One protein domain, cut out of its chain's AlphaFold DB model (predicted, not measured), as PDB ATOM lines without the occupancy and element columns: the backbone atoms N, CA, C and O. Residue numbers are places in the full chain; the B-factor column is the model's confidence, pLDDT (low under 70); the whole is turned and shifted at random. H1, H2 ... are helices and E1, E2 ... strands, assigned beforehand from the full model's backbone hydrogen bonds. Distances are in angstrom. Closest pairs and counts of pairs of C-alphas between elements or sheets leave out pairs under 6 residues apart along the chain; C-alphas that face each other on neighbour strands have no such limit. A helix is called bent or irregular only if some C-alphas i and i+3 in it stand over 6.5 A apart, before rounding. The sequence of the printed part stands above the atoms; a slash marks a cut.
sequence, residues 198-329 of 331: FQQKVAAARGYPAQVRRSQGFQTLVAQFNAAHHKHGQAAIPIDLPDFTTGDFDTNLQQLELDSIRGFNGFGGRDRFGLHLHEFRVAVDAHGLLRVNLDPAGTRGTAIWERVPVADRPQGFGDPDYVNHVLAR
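What this domain is: This is residues 198 to 329 of the 331 residues of an uncharacterized protein of Paludisphaera borealis (UniProt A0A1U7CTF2). An elongated body has H1 and H2 one after the other along its length, and beside them two tiny two-stranded sheets, E1 with E4 and E2 with E3, joined where E3 runs on into E4. H3 packs on H1 towards one end, with H4 beyond it, and long links join many of the parts. The 132 printed residues, with H1 H2 H3 E1 E2 E3 E4 H4 in chain order, are mostly helix by named elements, which hold 62 residues, under half; both sheets are antiparallel. The whole is compact, with a radius of gyration of the C-alphas of 16.0 A, and spans 52 by 30 by 23 A.

How they stand to each other: Look first at E1, residues 280 to 282, antiparallel to E4, residues 305 to 307, with N 281 and O 306 2.9 A apart. E2, residues 292 to 294, forms a hairpin with E3, residues 301 to 303; N 302 and O 293 are 2.8 A apart. H1, residues 198 to 214, is near E1 and touches H3, residues 255 to 265, the closest C-alphas being Val 202 and Ser 260, 4.9 A, at a steep tilt of 62 degrees. H3 touches H4, residues 322 to 327, at C-alphas Arg 262 and Val 323, 5.7 A. H2, residues 216 to 231, touches no helix. Every O i to N i+4 pair is within hydrogen-bond range in H2 and H4, 11 of 13 in H1 and 6 of 7 in H3.

Where its parts are: Find C-alpha 198 at (-11.637, -57.876, 1.189); from there H1 runs 25.0 A, irregular, C-alphas 206 and 209 being 7.0 A apart. H2 spans 22.7 A and H3 16.1 A. H4 ends at C-alpha 327, (-3.012, -59.622, -11.687).

The domain as a whole: The farthest C-alphas, Gly 233 and Arg 329, are 52.1 A apart. The printed part has no cut. The links H2 to H3, H3 to E1 and E4 to H4 are long. No printed residue is under 70 in pLDDT.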
ATOM      1  N   PHE A 198     -11.354 -57.595   2.595       98.38
ATOM      2  CA  PHE A 198     -11.637 -57.876   1.189       98.38
ATOM      3  C   PHE A 198     -13.114 -58.218   0.963       98.38
ATOM      4  O   PHE A 198     -13.743 -57.639   0.083       98.38
ATOM      5  N   GLN A 199     -13.717 -59.054   1.811       98.56
ATOM      6  CA  GLN A 199     -15.151 -59.366   1.737       98.56
ATOM      7  C   GLN A 199     -16.040 -58.118   1.874       98.56
ATOM      8  O   GLN A 199     -17.053 -58.001   1.181       98.56
ATOM      9  N   GLN A 200     -15.653 -57.145   2.706       98.19
ATOM     10  CA  GLN A 200     -16.352 -55.856   2.768       98.19
ATOM     11  C   GLN A 200     -16.238 -55.079   1.451       98.19
ATOM     12  O   GLN A 200     -17.205 -54.439   1.033       98.19
ATOM     13  N   LYS A 201     -15.087 -55.144   0.770       98.00
ATOM     14  CA  LYS A 201     -14.896 -54.516  -0.547       98.00
ATOM     15  C   LYS A 201     -15.716 -55.201  -1.633       98.00
ATOM     16  O   LYS A 201     -16.309 -54.496  -2.442       98.00
ATOM     17  N   VAL A 202     -15.854 -56.526  -1.587       98.62
ATOM     18  CA  VAL A 202     -16.773 -57.269  -2.466       98.62
ATOM     19  C   VAL A 202     -18.216 -56.802  -2.275       98.62
ATOM     20  O   VAL A 202     -18.924 -56.543  -3.248       98.62
ATOM     21  N   ALA A 203     -18.662 -56.643  -1.026       98.62
ATOM     22  CA  ALA A 203     -20.005 -56.141  -0.738       98.62
ATOM     23  C   ALA A 203     -20.207 -54.698  -1.241       98.62
ATOM     24  O   ALA A 203     -21.250 -54.391  -1.821       98.62
ATOM     25  N   ALA A 204     -19.206 -53.828  -1.069       98.38
ATOM     26  CA  ALA A 204     -19.241 -52.459  -1.577       98.38
ATOM     27  C   ALA A 204     -19.318 -52.414  -3.115       98.38
ATOM     28  O   ALA A 204     -20.183 -51.725  -3.654       98.38
ATOM     29  N   ALA A 205     -18.478 -53.194  -3.803       98.62
ATOM     30  CA  ALA A 205     -18.472 -53.330  -5.259       98.62
ATOM     31  C   ALA A 205     -19.831 -53.813  -5.790       98.62
ATOM     32  O   ALA A 205     -20.408 -53.216  -6.697       98.62
ATOM     33  N   ARG A 206     -20.409 -54.842  -5.158       98.75
ATOM     34  CA  ARG A 206     -21.733 -55.376  -5.517       98.75
ATOM     35  C   ARG A 206     -22.853 -54.346  -5.349       98.75
ATOM     36  O   ARG A 206     -23.793 -54.325  -6.136       98.75
ATOM     37  N   GLY A 207     -22.774 -53.504  -4.320       98.56
ATOM     38  CA  GLY A 207     -23.786 -52.485  -4.042       98.56
ATOM     39  C   GLY A 207     -23.698 -51.238  -4.927       98.56
ATOM     40  O   GLY A 207     -24.663 -50.472  -4.991       98.56
ATOM     41  N   TYR A 208     -22.567 -51.002  -5.592       98.62
ATOM     42  CA  TYR A 208     -22.307 -49.763  -6.322       98.62
ATOM     43  C   TYR A 208     -23.247 -49.517  -7.521       98.62
ATOM     44  O   TYR A 208     -23.816 -48.422  -7.579       98.62
ATOM     45  N   PRO A 209     -23.544 -50.493  -8.407       98.75
ATOM     46  CA  PRO A 209     -24.519 -50.302  -9.486       98.75
ATOM     47  C   PRO A 209     -25.878 -49.770  -9.007       98.75
ATOM     48  O   PRO A 209     -26.440 -48.842  -9.591       98.75
ATOM     49  N   ALA A 210     -26.381 -50.277  -7.876       98.62
ATOM     50  CA  ALA A 210     -27.636 -49.817  -7.282       98.62
ATOM     51  C   ALA A 210     -27.556 -48.391  -6.708       98.62
ATOM     52  O   ALA A 210     -28.564 -47.679  -6.670       98.62
ATOM     53  N   GLN A 211     -26.386 -47.954  -6.235       98.38
ATOM     54  CA  GLN A 211     -26.173 -46.561  -5.820       98.38
ATOM     55  C   GLN A 211     -26.207 -45.631  -7.032       98.38
ATOM     56  O   GLN A 211     -26.907 -44.621  -7.005       98.38
ATOM     57  N   VAL A 212     -25.535 -46.020  -8.116       98.50
ATOM     58  CA  VAL A 212     -25.490 -45.247  -9.359       98.50
ATOM     59  C   VAL A 212     -26.886 -45.114  -9.967       98.50
ATOM     60  O   VAL A 212     -27.305 -43.992 -10.244       98.50
ATOM     61  N   ARG A 213     -27.657 -46.209 -10.071       98.12
ATOM     62  CA  ARG A 213     -29.053 -46.189 -10.560       98.12
ATOM     63  C   ARG A 213     -29.944 -45.193  -9.814       98.12
ATOM     64  O   ARG A 213     -30.809 -44.562 -10.416       98.12
ATOM     65  N   ARG A 214     -29.739 -45.048  -8.501       97.62
ATOM     66  CA  ARG A 214     -30.511 -44.135  -7.639       97.62
ATOM     67  C   ARG A 214     -29.973 -42.705  -7.618       97.62
ATOM     68  O   ARG A 214     -30.610 -41.838  -7.030       97.62
ATOM     69  N   SER A 215     -28.816 -42.451  -8.223       98.12
ATOM     70  CA  SER A 215     -28.211 -41.123  -8.226       98.12
ATOM     71  C   SER A 215     -28.959 -40.166  -9.160       98.12
ATOM     72  O   SER A 215     -29.360 -40.528 -10.270       98.12
ATOM     73  N   GLN A 216     -29.082 -38.904  -8.741       97.81
ATOM     74  CA  GLN A 216     -29.662 -37.844  -9.572       97.81
ATOM     75  C   GLN A 216     -28.881 -37.651 -10.880       97.81
ATOM     76  O   GLN A 216     -29.459 -37.361 -11.930       97.81
ATOM     77  N   GLY A 217     -27.557 -37.826 -10.831       97.44
ATOM     78  CA  GLY A 217     -26.704 -37.678 -12.003       97.44
ATOM     79  C   GLY A 217     -26.977 -38.745 -13.065       97.44
ATOM     80  O   GLY A 217     -27.068 -38.407 -14.243       97.44
ATOM     81  N   PHE A 218     -27.198 -40.006 -12.677       98.12
ATOM     82  CA  PHE A 218     -27.576 -41.045 -13.638       98.12
ATOM     83  C   PHE A 218     -28.959 -40.782 -14.252       98.12
ATOM     84  O   PHE A 218     -29.110 -40.843 -15.470       98.12
ATOM     85  N   GLN A 219     -29.947 -40.394 -13.438       98.06
ATOM     86  CA  GLN A 219     -31.281 -40.026 -13.934       98.06
ATOM     87  C   GLN A 219     -31.223 -38.855 -14.929       98.06
ATOM     88  O   GLN A 219     -31.922 -38.855 -15.942       98.06
ATOM     89  N   THR A 220     -30.333 -37.889 -14.685       97.88
ATOM     90  CA  THR A 220     -30.092 -36.759 -15.593       97.88
ATOM     91  C   THR A 220     -29.514 -37.224 -16.932       97.88
ATOM     92  O   THR A 220     -29.985 -36.775 -17.975       97.88
ATOM     93  N   LEU A 221     -28.559 -38.160 -16.932       98.00
ATOM     94  CA  LEU A 221     -28.011 -38.731 -18.171       98.00
ATOM     95  C   LEU A 221     -29.077 -39.475 -18.986       98.00
ATOM     96  O   LEU A 221     -29.118 -39.338 -20.207       98.00
ATOM     97  N   VAL A 222     -29.968 -40.221 -18.327       98.25
ATOM     98  CA  VAL A 222     -31.088 -40.902 -18.998       98.25
ATOM     99  C   VAL A 222     -32.055 -39.891 -19.625       98.25
ATOM    100  O   VAL A 222     -32.477 -40.065 -20.769       98.25
ATOM    101  N   ALA A 223     -32.378 -38.804 -18.918       98.12
ATOM    102  CA  ALA A 223     -33.223 -37.738 -19.456       98.12
ATOM    103  C   ALA A 223     -32.569 -37.035 -20.659       98.12
ATOM    104  O   ALA A 223     -33.234 -36.792 -21.665       98.12
ATOM    105  N   GLN A 224     -31.264 -36.754 -20.588       97.75
ATOM    106  CA  GLN A 224     -30.502 -36.155 -21.688       97.75
ATOM    107  C   GLN A 224     -30.444 -37.071 -22.915       97.75
ATOM    108  O   GLN A 224     -30.657 -36.599 -24.032       97.75
ATOM    109  N   PHE A 225     -30.226 -38.373 -22.712       97.56
ATOM    110  CA  PHE A 225     -30.274 -39.371 -23.780       97.56
ATOM    111  C   PHE A 225     -31.640 -39.368 -24.482       97.56
ATOM    112  O   PHE A 225     -31.709 -39.213 -25.699       97.56
ATOM    113  N   ASN A 226     -32.738 -39.448 -23.725       97.88
ATOM    114  CA  ASN A 226     -34.087 -39.458 -24.299       97.88
ATOM    115  C   ASN A 226     -34.470 -38.126 -24.964       97.88
ATOM    116  O   ASN A 226     -35.172 -38.125 -25.974       97.88
ATOM    117  N   ALA A 227     -33.978 -36.992 -24.462       97.38
ATOM    118  CA  ALA A 227     -34.155 -35.702 -25.124       97.38
ATOM    119  C   ALA A 227     -33.427 -35.647 -26.480       97.38
ATOM    120  O   ALA A 227     -33.959 -35.085 -27.438       97.38
ATOM    121  N   ALA A 228     -32.232 -36.240 -26.584       95.19
ATOM    122  CA  ALA A 228     -31.525 -36.381 -27.855       95.19
ATOM    123  C   ALA A 228     -32.265 -37.338 -28.807       95.19
ATOM    124  O   ALA A 228     -32.500 -36.983 -29.958       95.19
ATOM    125  N   HIS A 229     -32.727 -38.488 -28.309       92.94
ATOM    126  CA  HIS A 229     -33.532 -39.461 -29.060       92.94
ATOM    127  C   HIS A 229     -34.796 -38.811 -29.661       92.94
ATOM    128  O   HIS A 229     -35.079 -38.942 -30.853       92.94
ATOM    129  N   HIS A 230     -35.489 -37.979 -28.875       94.44
ATOM    130  CA  HIS A 230     -36.657 -37.224 -29.335       94.44
ATOM    131  C   HIS A 230     -36.326 -36.202 -30.434       94.44
ATOM    132  O   HIS A 230     -37.105 -36.030 -31.370       94.44
ATOM    133  N   LYS A 231     -35.168 -35.529 -30.372       94.06
ATOM    134  CA  LYS A 231     -34.725 -34.618 -31.450       94.06
ATOM    135  C   LYS A 231     -34.509 -35.342 -32.781       94.06
ATOM    136  O   LYS A 231     -34.610 -34.708 -33.826       94.06
ATOM    137  N   HIS A 232     -34.265 -36.649 -32.744       92.56
ATOM    138  CA  HIS A 232     -34.166 -37.510 -33.921       92.56
ATOM    139  C   HIS A 232     -35.498 -38.179 -34.307       92.56
ATOM    140  O   HIS A 232     -35.514 -39.072 -35.148       92.56
ATOM    141  N   GLY A 233     -36.623 -37.744 -33.727       93.75
ATOM    142  CA  GLY A 233     -37.958 -38.259 -34.047       93.75
ATOM    143  C   GLY A 233     -38.269 -39.624 -33.432       93.75
ATOM    144  O   GLY A 233     -39.221 -40.280 -33.849       93.75
ATOM    145  N   GLN A 234     -37.478 -40.066 -32.456       93.81
ATOM    146  CA  GLN A 234     -37.638 -41.363 -31.810       93.81
ATOM    147  C   GLN A 234     -38.319 -41.204 -30.439       93.81
ATOM    148  O   GLN A 234     -38.087 -40.232 -29.719       93.81
ATOM    149  N   ALA A 235     -39.174 -42.157 -30.059       94.19
ATOM    150  CA  ALA A 235     -39.867 -42.127 -28.768       94.19
ATOM    151  C   ALA A 235     -38.889 -42.317 -27.596       94.19
ATOM    152  O   ALA A 235     -37.872 -42.990 -27.740       94.19
ATOM    153  N   ALA A 236     -39.190 -41.753 -26.425       96.56
ATOM    154  CA  ALA A 236     -38.388 -42.004 -25.228       96.56
ATOM    155  C   ALA A 236     -38.449 -43.487 -24.833       96.56
ATOM    156  O   ALA A 236     -39.517 -44.101 -24.879       96.56
ATOM    157  N   ILE A 237     -37.316 -44.040 -24.403       97.31
ATOM    158  CA  ILE A 237     -37.192 -45.443 -24.010       97.31
ATOM    159  C   ILE A 237     -36.688 -45.580 -22.567       97.31
ATOM    160  O   ILE A 237     -35.909 -44.742 -22.092       97.31
ATOM    161  N   PRO A 238     -37.105 -46.630 -21.838       97.44
ATOM    162  CA  PRO A 238     -36.512 -46.966 -20.555       97.44
ATOM    163  C   PRO A 238     -35.056 -47.407 -20.742       97.44
ATOM    164  O   PRO A 238     -34.750 -48.237 -21.603       97.44
ATOM    165  N   ILE A 239     -34.179 -46.875 -19.890       98.25
ATOM    166  CA  ILE A 239     -32.767 -47.250 -19.831       98.25
ATOM    167  C   ILE A 239     -32.484 -47.941 -18.501       98.25
ATOM    168  O   ILE A 239     -32.702 -47.353 -17.441       98.25
ATOM    169  N   ASP A 240     -31.981 -49.171 -18.563       97.31
ATOM    170  CA  ASP A 240     -31.494 -49.912 -17.401       97.31
ATOM    171  C   ASP A 240     -29.967 -49.807 -17.283       97.31
ATOM    172  O   ASP A 240     -29.271 -49.679 -18.288       97.31
ATOM    173  N   LEU A 241     -29.435 -49.871 -16.064       98.38
ATOM    174  CA  LEU A 241     -27.998 -50.010 -15.817       98.38
ATOM    175  C   LEU A 241     -27.787 -51.348 -15.116       98.38
ATOM    176  O   LEU A 241     -28.194 -51.471 -13.957       98.38
ATOM    177  N   PRO A 242     -27.162 -52.337 -15.772       98.38
ATOM    178  CA  PRO A 242     -27.069 -53.673 -15.216       98.38
ATOM    179  C   PRO A 242     -26.166 -53.681 -13.980       98.38
ATOM    180  O   PRO A 242     -25.325 -52.798 -13.783       98.38
ATOM    181  N   ASP A 243     -26.327 -54.700 -13.142       98.69
ATOM    182  CA  ASP A 243     -25.316 -55.012 -12.134       98.69
ATOM    183  C   ASP A 243     -23.997 -55.420 -12.803       98.69
ATOM    184  O   ASP A 243     -23.950 -55.746 -13.991       98.69
ATOM    185  N   PHE A 244     -22.909 -55.388 -12.035       98.75
ATOM    186  CA  PHE A 244     -21.629 -55.885 -12.518       98.75
ATOM    187  C   PHE A 244     -21.716 -57.366 -12.873       98.75
ATOM    188  O   PHE A 244     -22.289 -58.162 -12.125       98.75
ATOM    189  N   THR A 245     -21.100 -57.736 -13.996       98.69
ATOM    190  CA  THR A 245     -20.899 -59.147 -14.325       98.69
ATOM    191  C   THR A 245     -20.053 -59.819 -13.245       98.69
ATOM    192  O   THR A 245     -19.134 -59.214 -12.683       98.69
ATOM    193  N   THR A 246     -20.381 -61.075 -12.951       98.50
ATOM    194  CA  THR A 246     -19.737 -61.870 -11.902       98.50
ATOM    195  C   THR A 246     -19.074 -63.098 -12.493       98.50
ATOM    196  O   THR A 246     -19.621 -63.713 -13.412       98.50
ATOM    197  N   GLY A 247     -17.947 -63.492 -11.921       98.06
ATOM    198  CA  GLY A 247     -17.313 -64.767 -12.212       98.06
ATOM    199  C   GLY A 247     -16.823 -65.415 -10.927       98.06
ATOM    200  O   GLY A 247     -17.622 -65.668 -10.024       98.06
ATOM    201  N   ASP A 248     -15.526 -65.690 -10.851       97.81
ATOM    202  CA  ASP A 248     -14.875 -66.237  -9.663       97.81
ATOM    203  C   ASP A 248     -13.525 -65.560  -9.411       97.81
ATOM    204  O   ASP A 248     -12.895 -65.013 -10.315       97.81
ATOM    205  N   PHE A 249     -13.069 -65.598  -8.160       98.31
ATOM    206  CA  PHE A 249     -11.818 -64.964  -7.745       98.31
ATOM    207  C   PHE A 249     -10.561 -65.804  -8.047       98.31
ATOM    208  O   PHE A 249      -9.477 -65.481  -7.537       98.31
ATOM    209  N   ASP A 250     -10.675 -66.856  -8.861       97.94
ATOM    210  CA  ASP A 250      -9.585 -67.772  -9.183       97.94
ATOM    211  C   ASP A 250      -9.113 -67.645 -10.635       97.94
ATOM    212  O   ASP A 250      -7.933 -67.386 -10.884       97.94
ATOM    213  N   THR A 251     -10.024 -67.803 -11.591       96.44
ATOM    214  CA  THR A 251      -9.724 -67.964 -13.021       96.44
ATOM    215  C   THR A 251     -10.595 -67.114 -13.944       96.44
ATOM    216  O   THR A 251     -10.134 -66.749 -15.024       96.44
ATOM    217  N   ASN A 252     -11.812 -66.747 -13.532       97.69
ATOM    218  CA  ASN A 252     -12.753 -65.991 -14.359       97.69
ATOM    219  C   ASN A 252     -13.117 -64.658 -13.695       97.69
ATOM    220  O   ASN A 252     -14.228 -64.474 -13.204       97.69
ATOM    221  N   LEU A 253     -12.173 -63.719 -13.673       98.44
ATOM    222  CA  LEU A 253     -12.411 -62.397 -13.098       98.44
ATOM    223  C   LEU A 253     -13.286 -61.556 -14.029       98.44
ATOM    224  O   LEU A 253     -12.921 -61.309 -15.180       98.44
ATOM    225  N   GLN A 254     -14.415 -61.082 -13.512       98.62
ATOM    226  CA  GLN A 254     -15.349 -60.211 -14.214       98.62
ATOM    227  C   GLN A 254     -15.381 -58.831 -13.540       98.62
ATOM    228  O   GLN A 254     -14.464 -58.453 -12.803       98.62
ATOM    229  N   GLN A 255     -16.398 -58.019 -13.833       98.75
ATOM    230  CA  GLN A 255     -16.467 -56.645 -13.339       98.75
ATOM    231  C   GLN A 255     -16.474 -56.578 -11.810       98.75
ATOM    232  O   GLN A 255     -15.744 -55.768 -11.239       98.75
ATOM    233  N   LEU A 256     -17.244 -57.447 -11.145       98.81
ATOM    234  CA  LEU A 256     -17.323 -57.466  -9.685       98.81
ATOM    235  C   LEU A 256     -15.963 -57.780  -9.052       98.81
ATOM    236  O   LEU A 256     -15.559 -57.124  -8.090       98.81
ATOM    237  N   GLU A 257     -15.250 -58.778  -9.571       98.81
ATOM    238  CA  GLU A 257     -13.994 -59.231  -8.984       98.81
ATOM    239  C   GLU A 257     -12.881 -58.197  -9.190       98.81
ATOM    240  O   GLU A 257     -12.163 -57.870  -8.243       98.81
ATOM    241  N   LEU A 258     -12.782 -57.614 -10.388       98.81
ATOM    242  CA  LEU A 258     -11.819 -56.549 -10.693       98.81
ATOM    243  C   LEU A 258     -12.078 -55.287  -9.860       98.81
ATOM    244  O   LEU A 258     -11.139 -54.670  -9.351       98.81
ATOM    245  N   ASP A 259     -13.349 -54.931  -9.669       98.75
ATOM    246  CA  ASP A 259     -13.732 -53.813  -8.813       98.75
ATOM    247  C   ASP A 259     -13.404 -54.075  -7.339       98.75
ATOM    248  O   ASP A 259     -12.881 -53.202  -6.648       98.75
ATOM    249  N   SER A 260     -13.602 -55.308  -6.873       98.69
ATOM    250  CA  SER A 260     -13.244 -55.719  -5.512       98.69
ATOM    251  C   SER A 260     -11.735 -55.634  -5.258       98.69
ATOM    252  O   SER A 260     -11.322 -55.177  -4.190       98.69
ATOM    253  N   ILE A 261     -10.907 -56.008  -6.247       98.56
ATOM    254  CA  ILE A 261      -9.445 -55.841  -6.190       98.56
ATOM    255  C   ILE A 261      -9.097 -54.358  -6.035       98.56
ATOM    256  O   ILE A 261      -8.379 -53.995  -5.106       98.56
ATOM    257  N   ARG A 262      -9.654 -53.473  -6.872       97.81
ATOM    258  CA  ARG A 262      -9.455 -52.019  -6.721       97.81
ATOM    259  C   ARG A 262      -9.916 -51.521  -5.350       97.81
ATOM    260  O   ARG A 262      -9.270 -50.665  -4.745       97.81
ATOM    261  N   GLY A 263     -11.033 -52.047  -4.859       97.12
ATOM    262  CA  GLY A 263     -11.603 -51.693  -3.567       97.12
ATOM    263  C   GLY A 263     -10.673 -51.979  -2.397       97.12
ATOM    264  O   GLY A 263     -10.699 -51.222  -1.423       97.12
ATOM    265  N   PHE A 264      -9.831 -53.013  -2.495       96.88
ATOM    266  CA  PHE A 264      -8.830 -53.332  -1.475       96.88
ATOM    267  C   PHE A 264      -7.822 -52.186  -1.291       96.88
ATOM    268  O   PHE A 264      -7.588 -51.769  -0.161       96.88
ATOM    269  N   ASN A 265      -7.368 -51.576  -2.392       94.25
ATOM    270  CA  ASN A 265      -6.518 -50.374  -2.401       94.25
ATOM    271  C   ASN A 265      -7.283 -49.059  -2.089       94.25
ATOM    272  O   ASN A 265      -6.670 -48.027  -1.837       94.25
ATOM    273  N   GLY A 266      -8.625 -49.069  -2.062       92.31
ATOM    274  CA  GLY A 266      -9.413 -48.008  -1.408       92.31
ATOM    275  C   GLY A 266     -10.250 -47.055  -2.277       92.31
ATOM    276  O   GLY A 266     -10.624 -46.001  -1.775       92.31
ATOM    277  N   PHE A 267     -10.603 -47.392  -3.524       93.94
ATOM    278  CA  PHE A 267     -11.492 -46.583  -4.399       93.94
ATOM    279  C   PHE A 267     -11.188 -45.065  -4.428       93.94
ATOM    280  O   PHE A 267     -12.085 -44.225  -4.297       93.94
ATOM    281  N   GLY A 268      -9.911 -44.705  -4.580       92.88
ATOM    282  CA  GLY A 268      -9.473 -43.310  -4.606       92.88
ATOM    283  C   GLY A 268     -10.178 -42.465  -5.667       92.88
ATOM    284  O   GLY A 268     -10.248 -42.852  -6.834       92.88
ATOM    285  N   GLY A 269     -10.649 -41.280  -5.267       95.00
ATOM    286  CA  GLY A 269     -11.304 -40.308  -6.146       95.00
ATOM    287  C   GLY A 269     -12.830 -40.351  -6.104       95.00
ATOM    288  O   GLY A 269     -13.439 -41.072  -5.308       95.00
ATOM    289  N   ARG A 270     -13.446 -39.533  -6.961       96.31
ATOM    290  CA  ARG A 270     -14.897 -39.470  -7.140       96.31
ATOM    291  C   ARG A 270     -15.269 -39.699  -8.595       96.31
ATOM    292  O   ARG A 270     -14.551 -39.260  -9.490       96.31
ATOM    293  N   ASP A 271     -16.373 -40.396  -8.823       95.44
ATOM    294  CA  ASP A 271     -16.976 -40.473 -10.146       95.44
ATOM    295  C   ASP A 271     -17.774 -39.194 -10.464       95.44
ATOM    296  O   ASP A 271     -17.887 -38.266  -9.658       95.44
ATOM    297  N   ARG A 272     -18.367 -39.150 -11.659       94.69
ATOM    298  CA  ARG A 272     -19.197 -38.024 -12.117       94.69
ATOM    299  C   ARG A 272     -20.489 -37.823 -11.313       94.69
ATOM    300  O   ARG A 272     -21.181 -36.832 -11.520       94.69
ATOM    301  N   PHE A 273     -20.843 -38.771 -10.451       95.81
ATOM    302  CA  PHE A 273     -22.031 -38.738  -9.603       95.81
ATOM    303  C   PHE A 273     -21.688 -38.365  -8.153       95.81
ATOM    304  O   PHE A 273     -22.580 -38.323  -7.308       95.81
ATOM    305  N   GLY A 274     -20.411 -38.087  -7.852       95.81
ATOM    306  CA  GLY A 274     -19.927 -37.804  -6.500       95.81
ATOM    307  C   GLY A 274     -19.764 -39.053  -5.625       95.81
ATOM    308  O   GLY A 274     -19.455 -38.935  -4.436       95.81
ATOM    309  N   LEU A 275     -19.935 -40.251  -6.187       97.00
ATOM    310  CA  LEU A 275     -19.663 -41.522  -5.518       97.00
ATOM    311  C   LEU A 275     -18.160 -41.815  -5.562       97.00
ATOM    312  O   LEU A 275     -17.400 -41.105  -6.214       97.00
ATOM    313  N   HIS A 276     -17.694 -42.817  -4.817       96.94
ATOM    314  CA  HIS A 276     -16.295 -43.247  -4.915       96.94
ATOM    315  C   HIS A 276     -15.959 -43.697  -6.341       96.94
ATOM    316  O   HIS A 276     -16.814 -44.234  -7.039       96.94
ATOM    317  N   LEU A 277     -14.724 -43.473  -6.793       97.00
ATOM    318  CA  LEU A 277     -14.324 -43.890  -8.136       97.00
ATOM    319  C   LEU A 277     -13.942 -45.378  -8.143       97.00
ATOM    320  O   LEU A 277     -12.821 -45.763  -7.788       97.00
ATOM    321  N   HIS A 278     -14.900 -46.190  -8.575       98.00
ATOM    322  CA  HIS A 278     -14.799 -47.631  -8.806       98.00
ATOM    323  C   HIS A 278     -13.954 -47.978 -10.052       98.00
ATOM    324  O   HIS A 278     -13.516 -47.096 -10.794       98.00
ATOM    325  N   GLU A 279     -13.670 -49.267 -10.266       98.44
ATOM    326  CA  GLU A 279     -12.913 -49.786 -11.417       98.44
ATOM    327  C   GLU A 279     -13.669 -49.599 -12.721       98.44
ATOM    328  O   GLU A 279     -13.057 -49.425 -13.777       98.44
ATOM    329  N   PHE A 280     -14.995 -49.557 -12.621       98.62
ATOM    330  CA  PHE A 280     -15.899 -49.287 -13.721       98.62
ATOM    331  C   PHE A 280     -16.750 -48.052 -13.431       98.62
ATOM    332  O   PHE A 280     -17.172 -47.798 -12.301       98.62
ATOM    333  N   ARG A 281     -17.024 -47.283 -14.483       97.94
ATOM    334  CA  ARG A 281     -17.927 -46.128 -14.458       97.94
ATOM    335  C   ARG A 281     -18.950 -46.232 -15.578       97.94
ATOM    336  O   ARG A 281     -18.744 -46.958 -16.547       97.94
ATOM    337  N   VAL A 282     -20.042 -45.485 -15.451       98.44
ATOM    338  CA  VAL A 282     -21.030 -45.368 -16.527       98.44
ATOM    339  C   VAL A 282     -20.376 -44.695 -17.732       98.44
ATOM    340  O   VAL A 282     -19.814 -43.602 -17.611       98.44
ATOM    341  N   ALA A 283     -20.446 -45.367 -18.876       98.25
ATOM    342  CA  ALA A 283     -19.850 -44.923 -20.121       98.25
ATOM    343  C   ALA A 283     -20.675 -43.802 -20.763       98.25
ATOM    344  O   ALA A 283     -21.906 -43.856 -20.820       98.25
ATOM    345  N   VAL A 284     -19.977 -42.806 -21.302       97.81
ATOM    346  CA  VAL A 284     -20.572 -41.740 -22.116       97.81
ATOM    347  C   VAL A 284     -19.808 -41.568 -23.415       97.81
ATOM    348  O   VAL A 284     -18.667 -42.013 -23.530       97.81
ATOM    349  N   ASP A 285     -20.450 -40.964 -24.402       96.31
ATOM    350  CA  ASP A 285     -19.818 -40.607 -25.663       96.31
ATOM    351  C   ASP A 285     -19.020 -39.292 -25.553       96.31
ATOM    352  O   ASP A 285     -18.898 -38.690 -24.482       96.31
ATOM    353  N   ALA A 286     -18.466 -38.840 -26.680       94.81
ATOM    354  CA  ALA A 286     -17.676 -37.611 -26.763       94.81
ATOM    355  C   ALA A 286     -18.472 -36.331 -26.431       94.81
ATOM    356  O   ALA A 286     -17.873 -35.297 -26.144       94.81
ATOM    357  N   HIS A 287     -19.805 -36.391 -26.454       93.06
ATOM    358  CA  HIS A 287     -20.697 -35.286 -26.103       93.06
ATOM    359  C   HIS A 287     -21.210 -35.385 -24.661       93.06
ATOM    360  O   HIS A 287     -21.993 -34.542 -24.225       93.06
ATOM    361  N   GLY A 288     -20.769 -36.397 -23.909       94.25
ATOM    362  CA  GLY A 288     -21.201 -36.641 -22.539       94.25
ATOM    363  C   GLY A 288     -22.563 -37.329 -22.428       94.25
ATOM    364  O   GLY A 288     -23.066 -37.450 -21.311       94.25
ATOM    365  N   LEU A 289     -23.146 -37.803 -23.535       95.12
ATOM    366  CA  LEU A 289     -24.400 -38.554 -23.519       95.12
ATOM    367  C   LEU A 289     -24.159 -40.017 -23.160       95.12
ATOM    368  O   LEU A 289     -23.104 -40.586 -23.432       95.12
ATOM    369  N   LEU A 290     -25.161 -40.635 -22.537       97.62
ATOM    370  CA  LEU A 290     -25.098 -42.024 -22.104       97.62
ATOM    371  C   LEU A 290     -24.836 -42.965 -23.287       97.62
ATOM    372  O   LEU A 290     -25.558 -42.932 -24.282       97.62
ATOM    373  N   ARG A 291     -23.847 -43.854 -23.153       98.19
ATOM    374  CA  ARG A 291     -23.661 -44.956 -24.103       98.19
ATOM    375  C   ARG A 291     -24.594 -46.102 -23.737       98.19
ATOM    376  O   ARG A 291     -24.548 -46.613 -22.616       98.19
ATOM    377  N   VAL A 292     -25.426 -46.497 -24.695       97.88
ATOM    378  CA  VAL A 292     -26.529 -47.443 -24.506       97.88
ATOM    379  C   VAL A 292     -26.492 -48.506 -25.603       97.88
ATOM    380  O   VAL A 292     -26.375 -48.173 -26.780       97.88
ATOM    381  N   ASN A 293     -26.643 -49.773 -25.222       97.81
ATOM    382  CA  ASN A 293     -26.981 -50.854 -26.145       97.81
ATOM    383  C   ASN A 293     -28.504 -50.947 -26.253       97.81
ATOM    384  O   ASN A 293     -29.170 -51.211 -25.252       97.81
ATOM    385  N   LEU A 294     -29.048 -50.716 -27.444       96.50
ATOM    386  CA  LEU A 294     -30.480 -50.864 -27.698       96.50
ATOM    387  C   LEU A 294     -30.836 -52.336 -27.914       96.50
ATOM    388  O   LEU A 294     -30.054 -53.094 -28.491       96.50
ATOM    389  N   ASP A 295     -32.025 -52.734 -27.466       95.38
ATOM    390  CA  ASP A 295     -32.603 -54.008 -27.880       95.38
ATOM    391  C   ASP A 295     -32.911 -54.003 -29.396       95.38
ATOM    392  O   ASP A 295     -32.973 -52.937 -30.016       95.38
ATOM    393  N   PRO A 296     -33.112 -55.173 -30.037       95.06
ATOM    394  CA  PRO A 296     -33.361 -55.230 -31.480       95.06
ATOM    395  C   PRO A 296     -34.585 -54.429 -31.946       95.06
ATOM    396  O   PRO A 296     -34.655 -54.036 -33.106       95.06
ATOM    397  N   ALA A 297     -35.550 -54.197 -31.051       92.88
ATOM    398  CA  ALA A 297     -36.752 -53.422 -31.330       92.88
ATOM    399  C   ALA A 297     -36.552 -51.903 -31.148       92.88
ATOM    400  O   ALA A 297     -37.431 -51.130 -31.523       92.88
ATOM    401  N   GLY A 298     -35.435 -51.466 -30.559       92.19
ATOM    402  CA  GLY A 298     -35.193 -50.072 -30.189       92.19
ATOM    403  C   GLY A 298     -36.155 -49.546 -29.122       92.19
ATOM    404  O   GLY A 298     -36.363 -48.340 -29.034       92.19
ATOM    405  N   THR A 299     -36.774 -50.430 -28.335       94.31
ATOM    406  CA  THR A 299     -37.787 -50.081 -27.325       94.31
ATOM    407  C   THR A 299     -37.225 -49.998 -25.916       94.31
ATOM    408  O   THR A 299     -37.872 -49.441 -25.029       94.31
ATOM    409  N   ARG A 300     -36.029 -50.546 -25.687       97.00
ATOM    410  CA  ARG A 300     -35.328 -50.518 -24.400       97.00
ATOM    411  C   ARG A 300     -33.835 -50.350 -24.629       97.00
ATOM    412  O   ARG A 300     -33.299 -50.805 -25.638       97.00
ATOM    413  N   GLY A 301     -33.167 -49.729 -23.666       97.69
ATOM    414  CA  GLY A 301     -31.722 -49.571 -23.682       97.69
ATOM    415  C   GLY A 301     -31.055 -50.087 -22.416       97.69
ATOM    416  O   GLY A 301     -31.611 -49.992 -21.323       97.69
ATOM    417  N   THR A 302     -29.832 -50.582 -22.565       98.44
ATOM    418  CA  THR A 302     -28.954 -50.975 -21.460       98.44
ATOM    419  C   THR A 302     -27.724 -50.076 -21.461       98.44
ATOM    420  O   THR A 302     -26.931 -50.096 -22.404       98.44
ATOM    421  N   ALA A 303     -27.566 -49.272 -20.414       98.56
ATOM    422  CA  ALA A 303     -26.392 -48.445 -20.184       98.56
ATOM    423  C   ALA A 303     -25.136 -49.307 -20.009       98.56
ATOM    424  O   ALA A 303     -25.181 -50.410 -19.460       98.56
ATOM    425  N   ILE A 304     -24.002 -48.788 -20.469       98.44
ATOM    426  CA  ILE A 304     -22.747 -49.539 -20.529       98.44
ATOM    427  C   ILE A 304     -21.830 -49.144 -19.368       98.44
ATOM    428  O   ILE A 304     -21.628 -47.961 -19.087       98.44
ATOM    429  N   TRP A 305     -21.223 -50.142 -18.730       98.56
ATOM    430  CA  TRP A 305     -20.060 -49.960 -17.864       98.56
ATOM    431  C   TRP A 305     -18.783 -49.937 -18.703       98.56
ATOM    432  O   TRP A 305     -18.549 -50.839 -19.506       98.56
ATOM    433  N   GLU A 306     -17.923 -48.950 -18.484       98.12
ATOM    434  CA  GLU A 306     -16.562 -48.935 -19.020       98.12
ATOM    435  C   GLU A 306     -15.540 -48.982 -17.890       98.12
ATOM    436  O   GLU A 306     -15.755 -48.421 -16.813       98.12
ATOM    437  N   ARG A 307     -14.410 -49.647 -18.136       98.38
ATOM    438  CA  ARG A 307     -13.287 -49.661 -17.199       98.38
ATOM    439  C   ARG A 307     -12.659 -48.270 -17.157       98.38
ATOM    440  O   ARG A 307     -12.362 -47.700 -18.204       98.38
ATOM    441  N   VAL A 308     -12.433 -47.736 -15.962       98.19
ATOM    442  CA  VAL A 308     -11.801 -46.427 -15.774       98.19
ATOM    443  C   VAL A 308     -10.330 -46.515 -16.200       98.19
ATOM    444  O   VAL A 308      -9.591 -47.293 -15.583       98.19
ATOM    445  N   PRO A 309      -9.869 -45.735 -17.197       97.12
ATOM    446  CA  PRO A 309      -8.458 -45.701 -17.586       97.12
ATOM    447  C   PRO A 309      -7.550 -45.348 -16.404       97.12
ATOM    448  O   PRO A 309      -7.950 -44.590 -15.525       97.12
ATOM    449  N   VAL A 310      -6.319 -45.865 -16.373       96.50
ATOM    450  CA  VAL A 310      -5.360 -45.562 -15.289       96.50
ATOM    451  C   VAL A 310      -5.076 -44.060 -15.190       96.50
ATOM    452  O   VAL A 310      -5.028 -43.517 -14.090       96.50
ATOM    453  N   ALA A 311      -4.975 -43.380 -16.335       96.50
ATOM    454  CA  ALA A 311      -4.745 -41.937 -16.413       96.50
ATOM    455  C   ALA A 311      -5.874 -41.093 -15.789       96.50
ATOM    456  O   ALA A 311      -5.621 -39.979 -15.339       96.50
ATOM    457  N   ASP A 312      -7.093 -41.635 -15.702       95.88
ATOM    458  CA  ASP A 312      -8.255 -40.947 -15.124       95.88
ATOM    459  C   ASP A 312      -8.325 -41.107 -13.593       95.88
ATOM    460  O   ASP A 312      -9.226 -40.572 -12.943       95.88
ATOM    461  N   ARG A 313      -7.417 -41.886 -12.992       96.00
ATOM    462  CA  ARG A 313      -7.404 -42.181 -11.554       96.00
ATOM    463  C   ARG A 313      -6.483 -41.199 -10.815       96.00
ATOM    464  O   ARG A 313      -5.454 -40.801 -11.368       96.00
ATOM    465  N   PRO A 314      -6.792 -40.819  -9.559       94.25
ATOM    466  CA  PRO A 314      -5.936 -39.916  -8.790       94.25
ATOM    467  C   PRO A 314      -4.535 -40.497  -8.561       94.25
ATOM    468  O   PRO A 314      -4.399 -41.567  -7.984       94.25
ATOM    469  N   GLN A 315      -3.492 -39.763  -8.956       90.25
ATOM    470  CA  GLN A 315      -2.099 -40.241  -8.904       90.25
ATOM    471  C   GLN A 315      -1.457 -40.194  -7.503       90.25
ATOM    472  O   GLN A 315      -0.378 -40.735  -7.304       90.25
ATOM    473  N   GLY A 316      -2.103 -39.547  -6.528       85.94
ATOM    474  CA  GLY A 316      -1.613 -39.415  -5.147       85.94
ATOM    475  C   GLY A 316      -2.404 -40.221  -4.116       85.94
ATOM    476  O   GLY A 316      -2.297 -39.941  -2.926       85.94
ATOM    477  N   PHE A 317      -3.253 -41.153  -4.554       85.88
ATOM    478  CA  PHE A 317      -4.105 -41.943  -3.666       85.88
ATOM    479  C   PHE A 317      -3.958 -43.433  -3.973       85.88
ATOM    480  O   PHE A 317      -4.573 -43.940  -4.912       85.88
ATOM    481  N   GLY A 318      -3.153 -44.123  -3.162       87.19
ATOM    482  CA  GLY A 318      -2.809 -45.526  -3.390       87.19
ATOM    483  C   GLY A 318      -2.145 -45.739  -4.753       87.19
ATOM    484  O   GLY A 318      -1.600 -44.810  -5.346       87.19
ATOM    485  N   ASP A 319      -2.204 -46.970  -5.250       93.38
ATOM    486  CA  ASP A 319      -1.704 -47.334  -6.579       93.38
ATOM    487  C   ASP A 319      -2.799 -47.187  -7.665       93.38
ATOM    488  O   ASP A 319      -3.787 -47.933  -7.656       93.38
ATOM    489  N   PRO A 320      -2.666 -46.252  -8.627       95.31
ATOM    490  CA  PRO A 320      -3.644 -46.082  -9.698       95.31
ATOM    491  C   PRO A 320      -3.799 -47.326 -10.578       95.31
ATOM    492  O   PRO A 320      -4.898 -47.570 -11.074       95.31
ATOM    493  N   ASP A 321      -2.751 -48.135 -10.758       97.25
ATOM    494  CA  ASP A 321      -2.768 -49.339 -11.601       97.25
ATOM    495  C   ASP A 321      -2.836 -50.646 -10.791       97.25
ATOM    496  O   ASP A 321      -2.527 -51.739 -11.274       97.25
ATOM    497  N   TYR A 322      -3.304 -50.542  -9.544       97.88
ATOM    498  CA  TYR A 322      -3.300 -51.628  -8.565       97.88
ATOM    499  C   TYR A 322      -3.857 -52.954  -9.090       97.88
ATOM    500  O   TYR A 322      -3.269 -54.011  -8.871       97.88
ATOM    501  N   VAL A 323      -4.979 -52.912  -9.820       98.38
ATOM    502  CA  VAL A 323      -5.600 -54.122 -10.376       98.38
ATOM    503  C   VAL A 323      -4.619 -54.859 -11.284       98.38
ATOM    504  O   VAL A 323      -4.415 -56.055 -11.105       98.38
ATOM    505  N   ASN A 324      -3.964 -54.171 -12.219       98.31
ATOM    506  CA  ASN A 324      -3.048 -54.832 -13.145       98.31
ATOM    507  C   ASN A 324      -1.786 -55.331 -12.423       98.31
ATOM    508  O   ASN A 324      -1.342 -56.448 -12.693       98.31
ATOM    509  N   HIS A 325      -1.261 -54.577 -11.450       98.31
ATOM    510  CA  HIS A 325      -0.132 -55.023 -10.630       98.31
ATOM    511  C   HIS A 325      -0.449 -56.280  -9.810       98.31
ATOM    512  O   HIS A 325       0.369 -57.200  -9.770       98.31
ATOM    513  N   VAL A 326      -1.647 -56.369  -9.217       98.44
ATOM    514  CA  VAL A 326      -2.123 -57.590  -8.548       98.44
ATOM    515  C   VAL A 326      -2.201 -58.740  -9.545       98.44
ATOM    516  O   VAL A 326      -1.649 -59.808  -9.286       98.44
ATOM    517  N   LEU A 327      -2.838 -58.548 -10.704       98.00
ATOM    518  CA  LEU A 327      -3.012 -59.622 -11.687       98.00
ATOM    519  C   LEU A 327      -1.689 -60.149 -12.250       98.00
ATOM    520  O   LEU A 327      -1.596 -61.350 -12.520       98.00
ATOM    521  N   ALA A 328      -0.674 -59.289 -12.351       97.94
ATOM    522  CA  ALA A 328       0.673 -59.640 -12.788       97.94
ATOM    523  C   ALA A 328       1.462 -60.478 -11.762       97.94
ATOM    524  O   ALA A 328       2.502 -61.043 -12.108       97.94
ATOM    525  N   ARG A 329       1.002 -60.594 -10.506       96.56
ATOM    526  CA  ARG A 329       1.667 -61.440  -9.507       96.56
ATOM    527  C   ARG A 329       1.529 -62.922  -9.849       96.56
ATOM    528  O   ARG A 329       0.445 -63.413 -10.166       96.56
TER     529      ARG A 329